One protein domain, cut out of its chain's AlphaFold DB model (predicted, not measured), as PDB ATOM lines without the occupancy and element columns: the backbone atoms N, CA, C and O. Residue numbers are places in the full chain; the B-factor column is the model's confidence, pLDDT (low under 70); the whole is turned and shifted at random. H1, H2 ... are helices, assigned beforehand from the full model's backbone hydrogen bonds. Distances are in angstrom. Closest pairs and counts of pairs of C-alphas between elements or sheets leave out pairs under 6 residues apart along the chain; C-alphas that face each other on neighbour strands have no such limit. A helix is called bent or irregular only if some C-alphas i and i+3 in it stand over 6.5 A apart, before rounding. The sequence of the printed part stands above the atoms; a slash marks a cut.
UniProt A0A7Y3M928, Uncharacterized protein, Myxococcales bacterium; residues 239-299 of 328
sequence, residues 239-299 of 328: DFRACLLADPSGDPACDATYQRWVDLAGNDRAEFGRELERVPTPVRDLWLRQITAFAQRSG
ATOM      1  N   ASP A 239     176.636 116.742 143.687       64.75
ATOM      2  CA  ASP A 239     176.717 115.311 143.381       64.75
ATOM      3  C   ASP A 239     176.978 115.020 141.891       64.75
ATOM      4  O   ASP A 239     177.619 114.028 141.543       64.75
ATOM      5  N   PHE A 240     176.585 115.925 140.985       69.56
ATOM      6  CA  PHE A 240     176.766 115.753 139.540       69.56
ATOM      7  C   PHE A 240     178.243 115.619 139.148       69.56
ATOM      8  O   PHE A 240     178.609 114.783 138.319       69.56
ATOM      9  N   ARG A 241     179.124 116.417 139.767       73.69
ATOM     10  CA  ARG A 241     180.574 116.350 139.512       73.69
ATOM     11  C   ARG A 241     181.219 115.090 140.075       73.69
ATOM     12  O   ARG A 241     182.180 114.612 139.478       73.69
ATOM     13  N   ALA A 242     180.718 114.586 141.202       79.31
ATOM     14  CA  ALA A 242     181.201 113.340 141.785       79.31
ATOM     15  C   ALA A 242     180.861 112.159 140.866       79.31
ATOM     16  O   ALA A 242     181.740 111.363 140.541       79.31
ATOM     17  N   CYS A 243     179.635 112.128 140.341       81.75
ATOM     18  CA  CYS A 243     179.187 111.061 139.451       81.75
ATOM     19  C   CYS A 243     179.793 111.125 138.047       81.75
ATOM     20  O   CYS A 243     180.109 110.090 137.483       81.75
ATOM     21  N   LEU A 244     180.062 112.322 137.517       74.38
ATOM     22  CA  LEU A 244     180.759 112.518 136.235       74.38
ATOM     23  C   LEU A 244     182.100 111.775 136.128       74.38
ATOM     24  O   LEU A 244     182.511 111.377 135.037       74.38
ATOM     25  N   LEU A 245     182.820 111.670 137.245       70.88
ATOM     26  CA  LEU A 245     184.153 111.068 137.300       70.88
ATOM     27  C   LEU A 245     184.134 109.633 137.833       70.88
ATOM     28  O   LEU A 245     185.143 108.940 137.710       70.88
ATOM     29  N   ALA A 246     183.020 109.202 138.424       70.56
ATOM     30  CA  ALA A 246     182.847 107.850 138.920       70.56
ATOM     31  C   ALA A 246     182.446 106.904 137.781       70.56
ATOM     32  O   ALA A 246     181.825 107.303 136.794       70.56
ATOM     33  N   ASP A 247     182.814 105.631 137.915       70.62
ATOM     34  CA  ASP A 247     182.275 104.592 137.047       70.62
ATOM     35  C   ASP A 247     180.768 104.445 137.351       70.62
ATOM     36  O   ASP A 247     180.410 104.263 138.519       70.62
ATOM     37  N   PRO A 248     179.874 104.524 136.347       63.72
ATOM     38  CA  PRO A 248     178.420 104.382 136.499       63.72
ATOM     39  C   PRO A 248     177.958 102.961 136.896       63.72
ATOM     40  O   PRO A 248     176.923 102.502 136.416       63.72
ATOM     41  N   SER A 249     178.747 102.207 137.663       61.88
ATOM     42  CA  SER A 249     178.496 100.788 137.946       61.88
ATOM     43  C   SER A 249     178.630 100.376 139.416       61.88
ATOM     44  O   SER A 249     178.619  99.180 139.703       61.88
ATOM     45  N   GLY A 250     178.706 101.315 140.366       75.19
ATOM     46  CA  GLY A 250     178.840 100.922 141.776       75.19
ATOM     47  C   GLY A 250     178.356 101.890 142.849       75.19
ATOM     48  O   GLY A 250     178.327 101.491 144.011       75.19
ATOM     49  N   ASP A 251     177.973 103.123 142.507       85.12
ATOM     50  CA  ASP A 251     177.470 104.086 143.491       85.12
ATOM     51  C   ASP A 251     175.957 104.310 143.303       85.12
ATOM     52  O   ASP A 251     175.552 104.886 142.287       85.12
ATOM     53  N   PRO A 252     175.107 103.908 144.270       83.25
ATOM     54  CA  PRO A 252     173.659 104.077 144.165       83.25
ATOM     55  C   PRO A 252     173.226 105.548 144.052       83.25
ATOM     56  O   PRO A 252     172.173 105.831 143.474       83.25
ATOM     57  N   ALA A 253     174.018 106.501 144.561       80.69
ATOM     58  CA  ALA A 253     173.735 107.928 144.395       80.69
ATOM     59  C   ALA A 253     173.918 108.373 142.932       80.69
ATOM     60  O   ALA A 253     173.164 109.208 142.413       80.69
ATOM     61  N   CYS A 254     174.881 107.769 142.236       87.81
ATOM     62  CA  CYS A 254     175.112 108.033 140.825       87.81
ATOM     63  C   CYS A 254     174.084 107.348 139.936       87.81
ATOM     64  O   CYS A 254     173.597 107.991 139.007       87.81
ATOM     65  N   ASP A 255     173.666 106.123 140.255       88.50
ATOM     66  CA  ASP A 255     172.610 105.426 139.510       88.50
ATOM     67  C   ASP A 255     171.303 106.229 139.481       88.50
ATOM     68  O   ASP A 255     170.708 106.400 138.418       88.50
ATOM     69  N   ALA A 256     170.890 106.809 140.614       87.69
ATOM     70  CA  ALA A 256     169.704 107.669 140.673       87.69
ATOM     71  C   ALA A 256     169.845 108.920 139.787       87.69
ATOM     72  O   ALA A 256     168.896 109.337 139.117       87.69
ATOM     73  N   THR A 257     171.045 109.503 139.750       90.00
ATOM     74  CA  THR A 257     171.342 110.664 138.905       90.00
ATOM     75  C   THR A 257     171.300 110.290 137.422       90.00
ATOM     76  O   THR A 257     170.645 110.982 136.641       90.00
ATOM     77  N   TYR A 258     171.945 109.190 137.020       89.88
ATOM     78  CA  TYR A 258     171.914 108.701 135.640       89.88
ATOM     79  C   TYR A 258     170.499 108.320 135.202       89.88
ATOM     80  O   TYR A 258     170.082 108.713 134.113       89.88
ATOM     81  N   GLN A 259     169.731 107.646 136.062       91.12
ATOM     82  CA  GLN A 259     168.344 107.287 135.779       91.12
ATOM     83  C   GLN A 259     167.482 108.530 135.534       91.12
ATOM     84  O   GLN A 259     166.770 108.579 134.535       91.12
ATOM     85  N   ARG A 260     167.618 109.583 136.356       91.25
ATOM     86  CA  ARG A 260     166.893 110.850 136.147       91.25
ATOM     87  C   ARG A 260     167.201 111.472 134.784       91.25
ATOM     88  O   ARG A 260     166.305 112.019 134.150       91.25
ATOM     89  N   TRP A 261     168.446 111.394 134.319       92.62
ATOM     90  CA  TRP A 261     168.825 111.895 132.997       92.62
ATOM     91  C   TRP A 261     168.291 111.044 131.847       92.62
ATOM     92  O   TRP A 261     167.869 111.606 130.838       92.62
ATOM     93  N   VAL A 262     168.285 109.716 131.993       92.75
ATOM     94  CA  VAL A 262     167.666 108.806 131.018       92.75
ATOM     95  C   VAL A 262     166.165 109.070 130.925       92.75
ATOM     96  O   VAL A 262     165.643 109.246 129.824       92.75
ATOM     97  N   ASP A 263     165.490 109.196 132.067       92.69
ATOM     98  CA  ASP A 263     164.066 109.516 132.129       92.69
ATOM     99  C   ASP A 263     163.787 110.888 131.501       92.69
ATOM    100  O   ASP A 263     162.838 111.034 130.731       92.69
ATOM    101  N   LEU A 264     164.631 111.892 131.766       93.81
ATOM    102  CA  LEU A 264     164.502 113.218 131.162       93.81
ATOM    103  C   LEU A 264     164.667 113.160 129.638       93.81
ATOM    104  O   LEU A 264     163.870 113.738 128.906       93.81
ATOM    105  N   ALA A 265     165.660 112.415 129.147       91.81
ATOM    106  CA  ALA A 265     165.907 112.243 127.719       91.81
ATOM    107  C   ALA A 265     164.760 111.511 126.994       91.81
ATOM    108  O   ALA A 265     164.468 111.808 125.829       91.81
ATOM    109  N   GLY A 266     164.111 110.563 127.680       91.06
ATOM    110  CA  GLY A 266     162.962 109.814 127.177       91.06
ATOM    111  C   GLY A 266     161.652 110.604 127.205       91.06
ATOM    112  O   GLY A 266     160.888 110.538 126.242       91.06
ATOM    113  N   ASN A 267     161.406 111.363 128.277       94.25
ATOM    114  CA  ASN A 267     160.115 112.005 128.541       94.25
ATOM    115  C   ASN A 267     160.034 113.464 128.058       94.25
ATOM    116  O   ASN A 267     158.990 113.872 127.553       94.25
ATOM    117  N   ASP A 268     161.114 114.247 128.167       95.00
ATOM    118  CA  ASP A 268     161.161 115.647 127.720       95.00
ATOM    119  C   ASP A 268     162.524 115.989 127.094       95.00
ATOM    120  O   ASP A 268     163.449 116.504 127.727       95.00
ATOM    121  N   ARG A 269     162.632 115.757 125.780       91.38
ATOM    122  CA  ARG A 269     163.846 116.071 125.009       91.38
ATOM    123  C   ARG A 269     164.228 117.551 125.044       91.38
ATOM    124  O   ARG A 269     165.411 117.868 124.920       91.38
ATOM    125  N   ALA A 270     163.255 118.456 125.157       91.44
ATOM    126  CA  ALA A 270     163.533 119.886 125.174       91.44
ATOM    127  C   ALA A 270     164.151 120.293 126.515       91.44
ATOM    128  O   ALA A 270     165.089 121.090 126.542       91.44
ATOM    129  N   GLU A 271     163.656 119.738 127.621       93.25
ATOM    130  CA  GLU A 271     164.249 119.913 128.945       93.25
ATOM    131  C   GLU A 271     165.613 119.234 129.059       93.25
ATOM    132  O   GLU A 271     166.563 119.874 129.508       93.25
ATOM    133  N   PHE A 272     165.752 118.011 128.540       93.94
ATOM    134  CA  PHE A 272     167.042 117.332 128.436       93.94
ATOM    135  C   PHE A 272     168.079 118.193 127.710       93.94
ATOM    136  O   PHE A 272     169.185 118.371 128.210       93.94
ATOM    137  N   GLY A 273     167.718 118.785 126.564       92.56
ATOM    138  CA  GLY A 273     168.595 119.696 125.827       92.56
ATOM    139  C   GLY A 273     169.009 120.922 126.648       92.56
ATOM    140  O   GLY A 273     170.188 121.269 126.669       92.56
ATOM    141  N   ARG A 274     168.071 121.540 127.382       94.06
ATOM    142  CA  ARG A 274     168.360 122.697 128.250       94.06
ATOM    143  C   ARG A 274     169.295 122.343 129.406       94.06
ATOM    144  O   ARG A 274     170.214 123.107 129.690       94.06
ATOM    145  N   GLU A 275     169.084 121.212 130.073       91.88
ATOM    146  CA  GLU A 275     169.986 120.763 131.142       91.88
ATOM    147  C   GLU A 275     171.350 120.353 130.559       91.88
ATOM    148  O   GLU A 275     172.390 120.684 131.125       91.88
ATOM    149  N   LEU A 276     171.383 119.709 129.386       91.88
ATOM    150  CA  LEU A 276     172.622 119.333 128.698       91.88
ATOM    151  C   LEU A 276     173.475 120.553 128.326       91.88
ATOM    152  O   LEU A 276     174.705 120.517 128.418       91.88
ATOM    153  N   GLU A 277     172.840 121.654 127.924       91.75
ATOM    154  CA  GLU A 277     173.522 122.915 127.636       91.75
ATOM    155  C   GLU A 277     174.222 123.504 128.869       91.75
ATOM    156  O   GLU A 277     175.270 124.137 128.715       91.75
ATOM    157  N   ARG A 278     173.707 123.243 130.080       90.50
ATOM    158  CA  ARG A 278     174.337 123.656 131.346       90.50
ATOM    159  C   ARG A 278     175.575 122.823 131.687       90.50
ATOM    160  O   ARG A 278     176.448 123.304 132.410       90.50
ATOM    161  N   VAL A 279     175.705 121.608 131.146       87.31
ATOM    162  CA  VAL A 279     176.902 120.773 131.330       87.31
ATOM    163  C   VAL A 279     178.091 121.417 130.600       87.31
ATOM    164  O   VAL A 279     177.994 121.668 129.389       87.31
ATOM    165  N   PRO A 280     179.236 121.659 131.278       87.62
ATOM    166  CA  PRO A 280     180.397 122.269 130.642       87.62
ATOM    167  C   PRO A 280     180.864 121.467 129.423       87.62
ATOM    168  O   PRO A 280     181.067 120.254 129.501       87.62
ATOM    169  N   THR A 281     181.113 122.158 128.308       84.19
ATOM    170  CA  THR A 281     181.554 121.563 127.036       84.19
ATOM    171  C   THR A 281     182.674 120.520 127.164       84.19
ATOM    172  O   THR A 281     182.516 119.455 126.573       84.19
ATOM    173  N   PRO A 282     183.766 120.727 127.938       81.06
ATOM    174  CA  PRO A 282     184.864 119.756 127.970       81.06
ATOM    175  C   PRO A 282     184.498 118.402 128.594       81.06
ATOM    176  O   PRO A 282     185.213 117.432 128.367       81.06
ATOM    177  N   VAL A 283     183.418 118.320 129.381       86.19
ATOM    178  CA  VAL A 283     182.969 117.063 130.010       86.19
ATOM    179  C   VAL A 283     181.702 116.497 129.373       86.19
ATOM    180  O   VAL A 283     181.365 115.342 129.618       86.19
ATOM    181  N   ARG A 284     181.025 117.275 128.521       89.25
ATOM    182  CA  ARG A 284     179.742 116.915 127.911       89.25
ATOM    183  C   ARG A 284     179.814 115.615 127.106       89.25
ATOM    184  O   ARG A 284     178.972 114.747 127.297       89.25
ATOM    185  N   ASP A 285     180.838 115.443 126.274       84.38
ATOM    186  CA  ASP A 285     180.971 114.254 125.414       84.38
ATOM    187  C   ASP A 285     181.310 112.982 126.198       84.38
ATOM    188  O   ASP A 285     180.886 111.879 125.846       84.38
ATOM    189  N   LEU A 286     182.110 113.109 127.260       84.88
ATOM    190  CA  LEU A 286     182.406 111.992 128.160       84.88
ATOM    191  C   LEU A 286     181.132 111.554 128.886       84.88
ATOM    192  O   LEU A 286     180.822 110.370 128.966       84.88
ATOM    193  N   TRP A 287     180.379 112.533 129.364       86.88
ATOM    194  CA  TRP A 287     179.159 112.319 130.113       86.88
ATOM    195  C   TRP A 287     178.022 111.740 129.261       86.88
ATOM    196  O   TRP A 287     177.364 110.794 129.686       86.88
ATOM    197  N   LEU A 288     177.847 112.222 128.023       90.62
ATOM    198  CA  LEU A 288     176.901 111.631 127.070       90.62
ATOM    199  C   LEU A 288     177.226 110.155 126.818       90.62
ATOM    200  O   LEU A 288     176.325 109.323 126.839       90.62
ATOM    201  N   ARG A 289     178.512 109.805 126.667       87.88
ATOM    202  CA  ARG A 289     178.936 108.400 126.544       87.88
ATOM    203  C   ARG A 289     178.579 107.571 127.779       87.88
ATOM    204  O   ARG A 289     178.128 106.440 127.622       87.88
ATOM    205  N   GLN A 290     178.745 108.118 128.983       89.19
ATOM    206  CA  GLN A 290     178.378 107.423 130.221       89.19
ATOM    207  C   GLN A 290     176.867 107.195 130.340       89.19
ATOM    208  O   GLN A 290     176.466 106.087 130.683       89.19
ATOM    209  N   ILE A 291     176.033 108.187 130.008       89.44
ATOM    210  CA  ILE A 291     174.570 108.013 130.002       89.44
ATOM    211  C   ILE A 291     174.140 106.976 128.983       89.44
ATOM    212  O   ILE A 291     173.332 106.113 129.309       89.44
ATOM    213  N   THR A 292     174.682 107.025 127.766       88.81
ATOM    214  CA  THR A 292     174.345 106.036 126.737       88.81
ATOM    215  C   THR A 292     174.738 104.630 127.188       88.81
ATOM    216  O   THR A 292     173.944 103.703 127.059       88.81
ATOM    217  N   ALA A 293     175.922 104.470 127.788       86.31
ATOM    218  CA  ALA A 293     176.355 103.188 128.341       86.31
ATOM    219  C   ALA A 293     175.462 102.718 129.504       86.31
ATOM    220  O   ALA A 293     175.151 101.531 129.595       86.31
ATOM    221  N   PHE A 294     175.031 103.630 130.382       89.19
ATOM    222  CA  PHE A 294     174.096 103.326 131.466       89.19
ATOM    223  C   PHE A 294     172.733 102.877 130.920       89.19
ATOM    224  O   PHE A 294     172.266 101.804 131.293       89.19
ATOM    225  N   ALA A 295     172.150 103.619 129.972       88.19
ATOM    226  CA  ALA A 295     170.868 103.290 129.344       88.19
ATOM    227  C   ALA A 295     170.889 101.910 128.660       88.19
ATOM    228  O   ALA A 295     169.963 101.112 128.812       88.19
ATOM    229  N   GLN A 296     171.986 101.590 127.963       87.88
ATOM    230  CA  GLN A 296     172.186 100.273 127.352       87.88
ATOM    231  C   GLN A 296     172.219  99.151 128.397       87.88
ATOM    232  O   GLN A 296     171.584  98.115 128.199       87.88
ATOM    233  N   ARG A 297     172.919  99.346 129.525       88.50
ATOM    234  CA  ARG A 297     172.973  98.353 130.615       88.50
ATOM    235  C   ARG A 297     171.640  98.195 131.338       88.50
ATOM    236  O   ARG A 297     171.297  97.082 131.719       88.50
ATOM    237  N   SER A 298     170.883  99.278 131.503       85.38
ATOM    238  CA  SER A 298     169.564  99.247 132.140       85.38
ATOM    239  C   SER A 298     168.470  98.658 131.237       85.38
ATOM    240  O   SER A 298     167.309  98.613 131.637       85.38
ATOM    241  N   GLY A 299     168.805  98.234 130.009       87.75
ATOM    242  CA  GLY A 299     167.844  97.709 129.036       87.75
ATOM    243  C   GLY A 299     166.894  98.770 128.474       87.75
ATOM    244  O   GLY A 299     165.883  98.429 127.860       87.75
TER     245      GLY A 299
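This is residues 239 to 299 of the 328 residues of an uncharacterized protein of Myxococcales bacterium (UniProt A0A7Y3M928). Four helices pack crosswise: H2 is in the middle of the contacts, with H1 near its first residues, H3 folding back from its far end as a V, and the longest helix, H4, crossing H2 at close to a right angle with its later residues. The corner between H2 and H3, residues 266 to 271, sticks out. The printed part has 61 residues with four named helices, H1 to H4 in order, and no named strand; its class is all helix. It is compact, with a radius of gyration of the C-alphas of 10.9 A and spans of 29 by 26 by 17 A.

Begin at C-alpha 239, at (176.717, 115.311, 143.381), where H1, residues 239 to 245, sets out. Next find C-alpha 252 at (173.659, 104.077, 144.165); from there H2, residues 252 to 267, runs 22.1 A to C-alpha 267. H3, residues 269 to 278, covers 14.4 A. H4, residues 281 to 297, runs 25.0 A and ends with C-alpha 297 at (172.973, 98.353, 130.615). H4 is irregular: C-alphas 282 and 285 are 7.2 A apart, against about 5 A in a regular helix, and its line is a rough one.

Start with H2, the hub, which touches the three other helices. Look at its residues 253 to 257, which alone touch H1; the closest C-alphas, of Cys 243 and Cys 254, are 5.3 A apart, and the lines are about perpendicular at 85 degrees. Residues 258 to 262 of H2 touch residues 291 to 295 of H4, about perpendicular at 89 degrees, with the closest C-alphas, of Tyr 258 and Ile 291, 6.3 A apart. Farther on, residues 261 to 265 of H2 touch H3 at a steep tilt of 50 degrees, opposite ways; the closest C-alphas, of Ala 265 and Phe 272, are 5.3 A apart. H3 and H4 are close but not clearly touching, the C-alphas of Leu 276 and Arg 284 being closest at 7.6 A. H1 and H4 are also close but not clearly touching, with the C-alphas of Leu 244 and Trp 287 closest at 6.3 A, while H1 and H3 are apart. In H2 every O i to N i+4 pair is within hydrogen-bond range; in H1 2 of 3 are, in H3 5 of 6 and in H4 11 of 13.

The two C-alphas farthest apart, those of Gly 250 and Ala 270, are 29.5 A from each other. The printed part has no cut. The links from H2 to H3 and from H3 to H4 are tight, and the link from H1 to H2 is short. Residues 266 to 271, of which 269 to 271 belong to H3, stand free. In the B-factor column of this model, the mean pLDDT of the printed part is 85.7; look for values under 70 at residues 239 to 240 and 248 to 249.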